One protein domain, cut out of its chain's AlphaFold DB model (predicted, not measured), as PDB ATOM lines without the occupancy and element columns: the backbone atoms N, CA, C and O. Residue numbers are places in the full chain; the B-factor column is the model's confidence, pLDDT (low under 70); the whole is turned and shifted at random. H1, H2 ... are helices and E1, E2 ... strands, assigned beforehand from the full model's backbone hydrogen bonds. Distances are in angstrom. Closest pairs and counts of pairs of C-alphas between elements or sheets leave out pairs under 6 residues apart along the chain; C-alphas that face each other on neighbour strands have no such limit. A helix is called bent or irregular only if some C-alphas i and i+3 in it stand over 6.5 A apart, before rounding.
ATOM      1  N   ILE A   8     -15.225  46.159 -26.922       94.88
ATOM      2  CA  ILE A   8     -15.275  45.664 -28.293       94.88
ATOM      3  C   ILE A   8     -16.602  44.941 -28.459       94.88
ATOM      4  O   ILE A   8     -16.953  44.095 -27.640       94.88
ATOM      5  N   ILE A   9     -17.318  45.265 -29.532       94.94
ATOM      6  CA  ILE A   9     -18.550  44.585 -29.916       94.94
ATOM      7  C   ILE A   9     -18.320  43.965 -31.291       94.94
ATOM      8  O   ILE A   9     -17.860  44.652 -32.205       94.94
ATOM      9  N   ALA A  10     -18.624  42.677 -31.433       95.19
ATOM     10  CA  ALA A  10     -18.558  41.964 -32.703       95.19
ATOM     11  C   ALA A  10     -19.884  41.252 -32.984       95.19
ATOM     12  O   ALA A  10     -20.350  40.463 -32.165       95.19
ATOM     13  N   ASP A  11     -20.473  41.541 -34.144       94.81
ATOM     14  CA  ASP A  11     -21.726  40.946 -34.620       94.81
ATOM     15  C   ASP A  11     -21.463  39.701 -35.497       94.81
ATOM     16  O   ASP A  11     -20.348  39.481 -35.982       94.81
ATOM     17  N   ASN A  12     -22.496  38.882 -35.692       95.31
ATOM     18  CA  ASN A  12     -22.522  37.633 -36.462       95.31
ATOM     19  C   ASN A  12     -21.532  36.549 -35.998       95.31
ATOM     20  O   ASN A  12     -21.119  35.701 -36.798       95.31
ATOM     21  N   VAL A  13     -21.157  36.524 -34.716       95.56
ATOM     22  CA  VAL A  13     -20.106  35.608 -34.229       95.56
ATOM     23  C   VAL A  13     -20.528  34.139 -34.231       95.56
ATOM     24  O   VAL A  13     -19.667  33.265 -34.311       95.56
ATOM     25  N   LEU A  14     -21.833  33.847 -34.200       94.19
ATOM     26  CA  LEU A  14     -22.365  32.481 -34.284       94.19
ATOM     27  C   LEU A  14     -22.709  32.067 -35.718       94.19
ATOM     28  O   LEU A  14     -22.999  30.892 -35.958       94.19
ATOM     29  N   TYR A  15     -22.670  33.010 -36.666       92.44
ATOM     30  CA  TYR A  15     -22.985  32.824 -38.082       92.44
ATOM     31  C   TYR A  15     -24.227  31.950 -38.285       92.44
ATOM     32  O   TYR A  15     -24.134  30.829 -38.780       92.44
ATOM     33  N   LYS A  16     -25.399  32.436 -37.858       88.25
ATOM     34  CA  LYS A  16     -26.686  31.713 -37.969       88.25
ATOM     35  C   LYS A  16     -26.682  30.326 -37.304       88.25
ATOM     36  O   LYS A  16     -27.336  29.402 -37.783       88.25
ATOM     37  N   GLY A  17     -25.889  30.151 -36.248       87.94
ATOM     38  CA  GLY A  17     -25.747  28.884 -35.527       87.94
ATOM     39  C   GLY A  17     -24.820  27.858 -36.189       87.94
ATOM     40  O   GLY A  17     -24.586  26.797 -35.611       87.94
ATOM     41  N   TYR A  18     -24.219  28.148 -37.353       91.25
ATOM     42  CA  TYR A  18     -23.258  27.235 -37.995       91.25
ATOM     43  C   TYR A  18     -22.033  26.958 -37.119       91.25
ATOM     44  O   TYR A  18     -21.453  25.872 -37.169       91.25
ATOM     45  N   VAL A  19     -21.656  27.921 -36.276       91.62
ATOM     46  CA  VAL A  19     -20.548  27.769 -35.325       91.62
ATOM     47  C   VAL A  19     -20.826  26.690 -34.281       91.62
ATOM     48  O   VAL A  19     -19.890  25.991 -33.888       91.62
ATOM     49  N   LEU A  20     -22.088  26.498 -33.894       88.69
ATOM     50  CA  LEU A  20     -22.511  25.504 -32.904       88.69
ATOM     51  C   LEU A  20     -22.685  24.099 -33.507       88.69
ATOM     52  O   LEU A  20     -22.671  23.114 -32.783       88.69
ATOM     53  N   SER A  21     -22.824  23.993 -34.832       90.31
ATOM     54  CA  SER A  21     -23.055  22.724 -35.532       90.31
ATOM     55  C   SER A  21     -21.756  21.990 -35.876       90.31
ATOM     56  O   SER A  21     -20.831  22.571 -36.452       90.31
ATOM     57  N   ASP A  22     -21.702  20.678 -35.643       86.56
ATOM     58  CA  ASP A  22     -20.573  19.837 -36.067       86.56
ATOM     59  C   ASP A  22     -20.470  19.717 -37.594       86.56
ATOM     60  O   ASP A  22     -19.374  19.680 -38.163       86.56
ATOM     61  N   TYR A  23     -21.611  19.726 -38.288       89.56
ATOM     62  CA  TYR A  23     -21.664  19.647 -39.742       89.56
ATOM     63  C   TYR A  23     -21.791  21.031 -40.382       89.56
ATOM     64  O   TYR A  23     -22.686  21.808 -40.049       89.56
ATOM     65  N   ASN A  24     -20.932  21.308 -41.369       91.25
ATOM     66  CA  ASN A  24     -20.928  22.555 -42.132       91.25
ATOM     67  C   ASN A  24     -20.734  22.301 -43.633       91.25
ATOM     68  O   ASN A  24     -19.845  21.538 -44.047       91.25
ATOM     69  N   LYS A  25     -21.533  22.988 -44.467       92.25
ATOM     70  CA  LYS A  25     -21.406  22.925 -45.935       92.25
ATOM     71  C   LYS A  25     -20.018  23.405 -46.352       92.25
ATOM     72  O   LYS A  25     -19.481  24.332 -45.751       92.25
ATOM     73  N   HIS A  26     -19.458  22.839 -47.424       92.56
ATOM     74  CA  HIS A  26     -18.104  23.171 -47.897       92.56
ATOM     75  C   HIS A  26     -17.838  24.682 -47.999       92.56
ATOM     76  O   HIS A  26     -16.810  25.146 -47.518       92.56
ATOM     77  N   LYS A  27     -18.797  25.455 -48.528       92.94
ATOM     78  CA  LYS A  27     -18.686  26.919 -48.665       92.94
ATOM     79  C   LYS A  27     -18.580  27.679 -47.328       92.94
ATOM     80  O   LYS A  27     -18.133  28.816 -47.326       92.94
ATOM     81  N   GLN A  28     -18.992  27.083 -46.207       93.44
ATOM     82  CA  GLN A  28     -19.070  27.734 -44.890       93.44
ATOM     83  C   GLN A  28     -17.915  27.353 -43.953       93.44
ATOM     84  O   GLN A  28     -17.639  28.079 -43.001       93.44
ATOM     85  N   ARG A  29     -17.210  26.244 -44.220       93.81
ATOM     86  CA  ARG A  29     -16.225  25.654 -43.291       93.81
ATOM     87  C   ARG A  29     -15.121  26.621 -42.868       93.81
ATOM     88  O   ARG A  29     -14.808  26.689 -41.685       93.81
ATOM     89  N   THR A  30     -14.554  27.380 -43.807       95.31
ATOM     90  CA  THR A  30     -13.470  28.327 -43.499       95.31
ATOM     91  C   THR A  30     -13.940  29.434 -42.561       95.31
ATOM     92  O   THR A  30     -13.255  29.733 -41.588       95.31
ATOM     93  N   ALA A  31     -15.124  30.003 -42.813       94.88
ATOM     94  CA  ALA A  31     -15.699  31.035 -41.957       94.88
ATOM     95  C   ALA A  31     -15.999  30.489 -40.554       94.88
ATOM     96  O   ALA A  31     -15.595  31.093 -39.569       94.88
ATOM     97  N   VAL A  32     -16.614  29.305 -40.464       95.69
ATOM     98  CA  VAL A  32     -16.919  28.656 -39.179       95.69
ATOM     99  C   VAL A  32     -15.651  28.354 -38.381       95.69
ATOM    100  O   VAL A  32     -15.603  28.653 -37.191       95.69
ATOM    101  N   ARG A  33     -14.602  27.819 -39.020       95.88
ATOM    102  CA  ARG A  33     -13.308  27.580 -38.360       95.88
ATOM    103  C   ARG A  33     -12.728  28.875 -37.794       95.88
ATOM    104  O   ARG A  33     -12.361  28.913 -36.626       95.88
ATOM    105  N   ASN A  34     -12.688  29.932 -38.601       96.50
ATOM    106  CA  ASN A  34     -12.135  31.217 -38.180       96.50
ATOM    107  C   ASN A  34     -12.953  31.855 -37.048       96.50
ATOM    108  O   ASN A  34     -12.369  32.434 -36.140       96.50
ATOM    109  N   LEU A  35     -14.284  31.731 -37.072       96.56
ATOM    110  CA  LEU A  35     -15.155  32.230 -36.005       96.56
ATOM    111  C   LEU A  35     -14.971  31.454 -34.701       96.56
ATOM    112  O   LEU A  35     -14.893  32.066 -33.642       96.56
ATOM    113  N   ARG A  36     -14.813  30.127 -34.768       96.00
ATOM    114  CA  ARG A  36     -14.462  29.306 -33.596       96.00
ATOM    115  C   ARG A  36     -13.115  29.712 -33.008       96.00
ATOM    116  O   ARG A  36     -13.004  29.881 -31.800       96.00
ATOM    117  N   GLU A  37     -12.107  29.908 -33.856       96.94
ATOM    118  CA  GLU A  37     -10.793  30.392 -33.422       96.94
ATOM    119  C   GLU A  37     -10.863  31.803 -32.830       96.94
ATOM    120  O   GLU A  37     -10.192  32.083 -31.840       96.94
ATOM    121  N   TYR A  38     -11.668  32.689 -33.417       96.06
ATOM    122  CA  TYR A  38     -11.907  34.032 -32.901       96.06
ATOM    123  C   TYR A  38     -12.539  33.985 -31.511       96.06
ATOM    124  O   TYR A  38     -11.960  34.548 -30.584       96.06
ATOM    125  N   ILE A  39     -13.656  33.262 -31.357       95.31
ATOM    126  CA  ILE A  39     -14.350  33.063 -30.079       95.31
ATOM    127  C   ILE A  39     -13.374  32.509 -29.044       95.31
ATOM    128  O   ILE A  39     -13.196  33.111 -27.990       95.31
ATOM    129  N   TYR A  40     -12.665  31.426 -29.363       95.81
ATOM    130  CA  TYR A  40     -11.677  30.847 -28.455       95.81
ATOM    131  C   TYR A  40     -10.639  31.885 -28.006       95.81
ATOM    132  O   TYR A  40     -10.405  32.061 -26.815       95.81
ATOM    133  N   LYS A  41     -10.072  32.661 -28.937       95.31
ATOM    134  CA  LYS A  41      -9.093  33.703 -28.596       95.31
ATOM    135  C   LYS A  41      -9.677  34.751 -27.655       95.31
ATOM    136  O   LYS A  41      -9.076  35.006 -26.618       95.31
ATOM    137  N   ILE A  42     -10.820  35.355 -27.977       94.00
ATOM    138  CA  ILE A  42     -11.371  36.454 -27.164       94.00
ATOM    139  C   ILE A  42     -11.875  35.989 -25.795       94.00
ATOM    140  O   ILE A  42     -11.875  36.776 -24.852       94.00
ATOM    141  N   THR A  43     -12.274  34.721 -25.666       94.38
ATOM    142  CA  THR A  43     -12.759  34.160 -24.394       94.38
ATOM    143  C   THR A  43     -11.606  33.696 -23.500       94.38
ATOM    144  O   THR A  43     -11.745  33.667 -22.282       94.38
ATOM    145  N   ASN A  44     -10.447  33.376 -24.086       94.88
ATOM    146  CA  ASN A  44      -9.257  32.907 -23.371       94.88
ATOM    147  C   ASN A  44      -8.117  33.939 -23.306       94.88
ATOM    148  O   ASN A  44      -7.013  33.594 -22.886       94.88
ATOM    149  N   THR A  45      -8.341  35.190 -23.718       92.94
ATOM    150  CA  THR A  45      -7.309  36.237 -23.639       92.94
ATOM    151  C   THR A  45      -7.252  36.823 -22.225       92.94
ATOM    152  O   THR A  45      -8.260  37.342 -21.743       92.94
ATOM    153  N   PRO A  46      -6.084  36.806 -21.555       89.69
ATOM    154  CA  PRO A  46      -5.911  37.480 -20.272       89.69
ATOM    155  C   PRO A  46      -6.218  38.979 -20.387       89.69
ATOM    156  O   PRO A  46      -5.861  39.608 -21.381       89.69
ATOM    157  N   ASN A  47      -6.835  39.559 -19.356       89.75
ATOM    158  CA  ASN A  47      -7.240  40.976 -19.300       89.75
ATOM    159  C   ASN A  47      -8.381  41.363 -20.261       89.75
ATOM    160  O   ASN A  47      -8.622  42.546 -20.505       89.75
ATOM    161  N   ILE A  48      -9.104  40.377 -20.799       93.38
ATOM    162  CA  ILE A  48     -10.343  40.591 -21.544       93.38
ATOM    163  C   ILE A  48     -11.429  39.729 -20.916       93.38
ATOM    164  O   ILE A  48     -11.284  38.515 -20.803       93.38
ATOM    165  N   GLN A  49     -12.533  40.353 -20.525       94.19
ATOM    166  CA  GLN A  49     -13.747  39.644 -20.149       94.19
ATOM    167  C   GLN A  49     -14.706  39.668 -21.330       94.19
ATOM    168  O   GLN A  49     -15.142  40.738 -21.749       94.19
ATOM    169  N   THR A  50     -15.020  38.489 -21.858       95.81
ATOM    170  CA  THR A  50     -15.906  38.336 -23.012       95.81
ATOM    171  C   THR A  50     -17.189  37.630 -22.613       95.81
ATOM    172  O   THR A  50     -17.153  36.599 -21.946       95.81
ATOM    173  N   GLU A  51     -18.312  38.158 -23.084       95.38
ATOM    174  CA  GLU A  51     -19.625  37.529 -23.039       95.38
ATOM    175  C   GLU A  51     -20.144  37.346 -24.469       95.38
ATOM    176  O   GLU A  51     -19.989  38.231 -25.313       95.38
ATOM    177  N   ILE A  52     -20.739  36.185 -24.753       94.88
ATOM    178  CA  ILE A  52     -21.375  35.896 -26.040       94.88
ATOM    179  C   ILE A  52     -22.873  35.816 -25.802       94.88
ATOM    180  O   ILE A  52     -23.343  34.968 -25.048       94.88
ATOM    181  N   LEU A  53     -23.615  36.697 -26.462       94.50
ATOM    182  CA  LEU A  53     -25.065  36.745 -26.407       94.50
ATOM    183  C   LEU A  53     -25.646  36.061 -27.646       94.50
ATOM    184  O   LEU A  53     -25.338  36.429 -28.782       94.50
ATOM    185  N   GLU A  54     -26.537  35.095 -27.430       90.88
ATOM    186  CA  GLU A  54     -27.228  34.338 -28.483       90.88
ATOM    187  C   GLU A  54     -28.423  35.110 -29.074       90.88
ATOM    188  O   GLU A  54     -29.517  34.577 -29.252       90.88
ATOM    189  N   VAL A  55     -28.238  36.399 -29.364       90.12
ATOM    190  CA  VAL A  55     -29.268  37.238 -29.990       90.12
ATOM    191  C   VAL A  55     -28.957  37.380 -31.478       90.12
ATOM    192  O   VAL A  55     -27.832  37.711 -31.852       90.12
ATOM    193  N   GLY A  56     -29.946  37.124 -32.339       89.50
ATOM    194  CA  GLY A  56     -29.767  37.168 -33.792       89.50
ATOM    195  C   GLY A  56     -28.739  36.142 -34.280       89.50
ATOM    196  O   GLY A  56     -28.869  34.951 -34.013       89.50
ATOM    197  N   ASP A  57     -27.704  36.613 -34.977       92.44
ATOM    198  CA  ASP A  57     -26.605  35.775 -35.478       92.44
ATOM    199  C   ASP A  57     -25.429  35.669 -34.482       92.44
ATOM    200  O   ASP A  57     -24.361  35.156 -34.839       92.44
ATOM    201  N   GLY A  58     -25.630  36.129 -33.243       94.00
ATOM    202  CA  GLY A  58     -24.667  36.112 -32.147       94.00
ATOM    203  C   GLY A  58     -23.884  37.415 -32.011       94.00
ATOM    204  O   GLY A  58     -23.287  37.884 -32.980       94.00
ATOM    205  N   LEU A  59     -23.810  37.935 -30.784       95.75
ATOM    206  CA  LEU A  59     -23.090  39.160 -30.436       95.75
ATOM    207  C   LEU A  59     -22.020  38.859 -29.382       95.75
ATOM    208  O   LEU A  59     -22.347  38.376 -28.301       95.75
ATOM    209  N   ALA A  60     -20.756  39.168 -29.661       96.88
ATOM    210  CA  ALA A  60     -19.697  39.130 -28.656       96.88
ATOM    211  C   ALA A  60     -19.461  40.527 -28.079       96.88
ATOM    212  O   ALA A  60     -19.290  41.496 -28.824       96.88
ATOM    213  N   ILE A  61     -19.412  40.614 -26.752       95.94
ATOM    214  CA  ILE A  61     -19.071  41.819 -25.999       95.94
ATOM    215  C   ILE A  61     -17.803  41.513 -25.208       95.94
ATOM    216  O   ILE A  61     -17.823  40.701 -24.288       95.94
ATOM    217  N   SER A  62     -16.702  42.175 -25.550       95.94
ATOM    218  CA  SER A  62     -15.402  42.000 -24.898       95.94
ATOM    219  C   SER A  62     -14.979  43.295 -24.217       95.94
ATOM    220  O   SER A  62     -14.772  44.317 -24.869       95.94
ATOM    221  N   LYS A  63     -14.824  43.258 -22.896       94.19
ATOM    222  CA  LYS A  63     -14.375  44.381 -22.072       94.19
ATOM    223  C   LYS A  63     -12.912  44.191 -21.685       94.19
ATOM    224  O   LYS A  63     -12.558  43.181 -21.082       94.19
ATOM    225  N   MET A  64     -12.080  45.178 -22.005       91.06
ATOM    226  CA  MET A  64     -10.694  45.238 -21.533       91.06
ATOM    227  C   MET A  64     -10.692  45.586 -20.040       91.06
ATOM    228  O   MET A  64     -11.293  46.598 -19.661       91.06
ATOM    229  N   ILE A  65     -10.028  44.772 -19.219       83.00
ATOM    230  CA  ILE A  65      -9.849  44.996 -17.774       83.00
ATOM    231  C   ILE A  65      -8.425  45.482 -17.506       83.00
ATOM    232  O   ILE A  65      -7.486  44.940 -18.131       83.00
TER     233      ILE A  65
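What this domain is: This is residues 8 to 65 of the 65 residues of an uncharacterized protein of Candidatus Melainabacteria bacterium LEY3_CP_29_8 (UniProt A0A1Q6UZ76). A small sheet of three strands is met by one long helix, H1, whose last residues, 39 to 44, lie by E2 and E3, while its other end reaches well beyond the sheet. A long link, residues 12 to 25, leads from E1 to that far end. The printed part has 58 residues with one named helix and three named strands, in the order E1, H1, E2, E3. The sheet's order is E1, E3, E2, antiparallel throughout, and the class is mixed, helices and strands. The whole is compact, with a radius of gyration of the C-alphas of 11.7 A, yet elongated in outline, spanning 38 by 21 by 14 A.

How they stand to each other: E1, residues 8 to 11, is an edge strand and the antiparallel neighbour of E3, residues 59 to 64, at 170 degrees; N 8 and O 62 are 2.8 A apart, within hydrogen-bond range. E3, the inner strand, forms a hairpin with the other edge strand, E2, residues 48 to 53, at 163 degrees; N 51 and O 61 are 2.9 A apart, within hydrogen-bond range. H1, residues 26 to 44, is on the sheet but only grazes it, with residues 39 to 44. The closest C-alphas of H1 and E2 are those of Thr 43 and Thr 50, 5.4 A apart. E1, H1 and E2 make a split strand-helix-strand unit, two strands running the same way with E3 between them, and its crossover is right-handed. In H1, 13 of 15 O i to N i+4 pairs are within hydrogen-bond range.

Where its parts are: E1 begins at C-alpha 8, (-15.275, 45.664, -28.293). H1 measures 27.8 A from C-alpha 26, (-18.104, 23.171, -47.897), to C-alpha 44; it is irregular, with C-alphas 27 and 30 7.5 A apart. E2 measures 16.0 A and E3 16.4 A, ending at C-alpha 64, (-10.694, 45.238, -21.533).

The domain as a whole: The two C-alphas farthest apart, those of His 26 and Ile 65, are 38.1 A from each other. The link from E1 to H1 is long; those from H1 to E2 and from E2 to E3 are tight. The printed part has no cut, and no printed residue is under 70 in pLDDT.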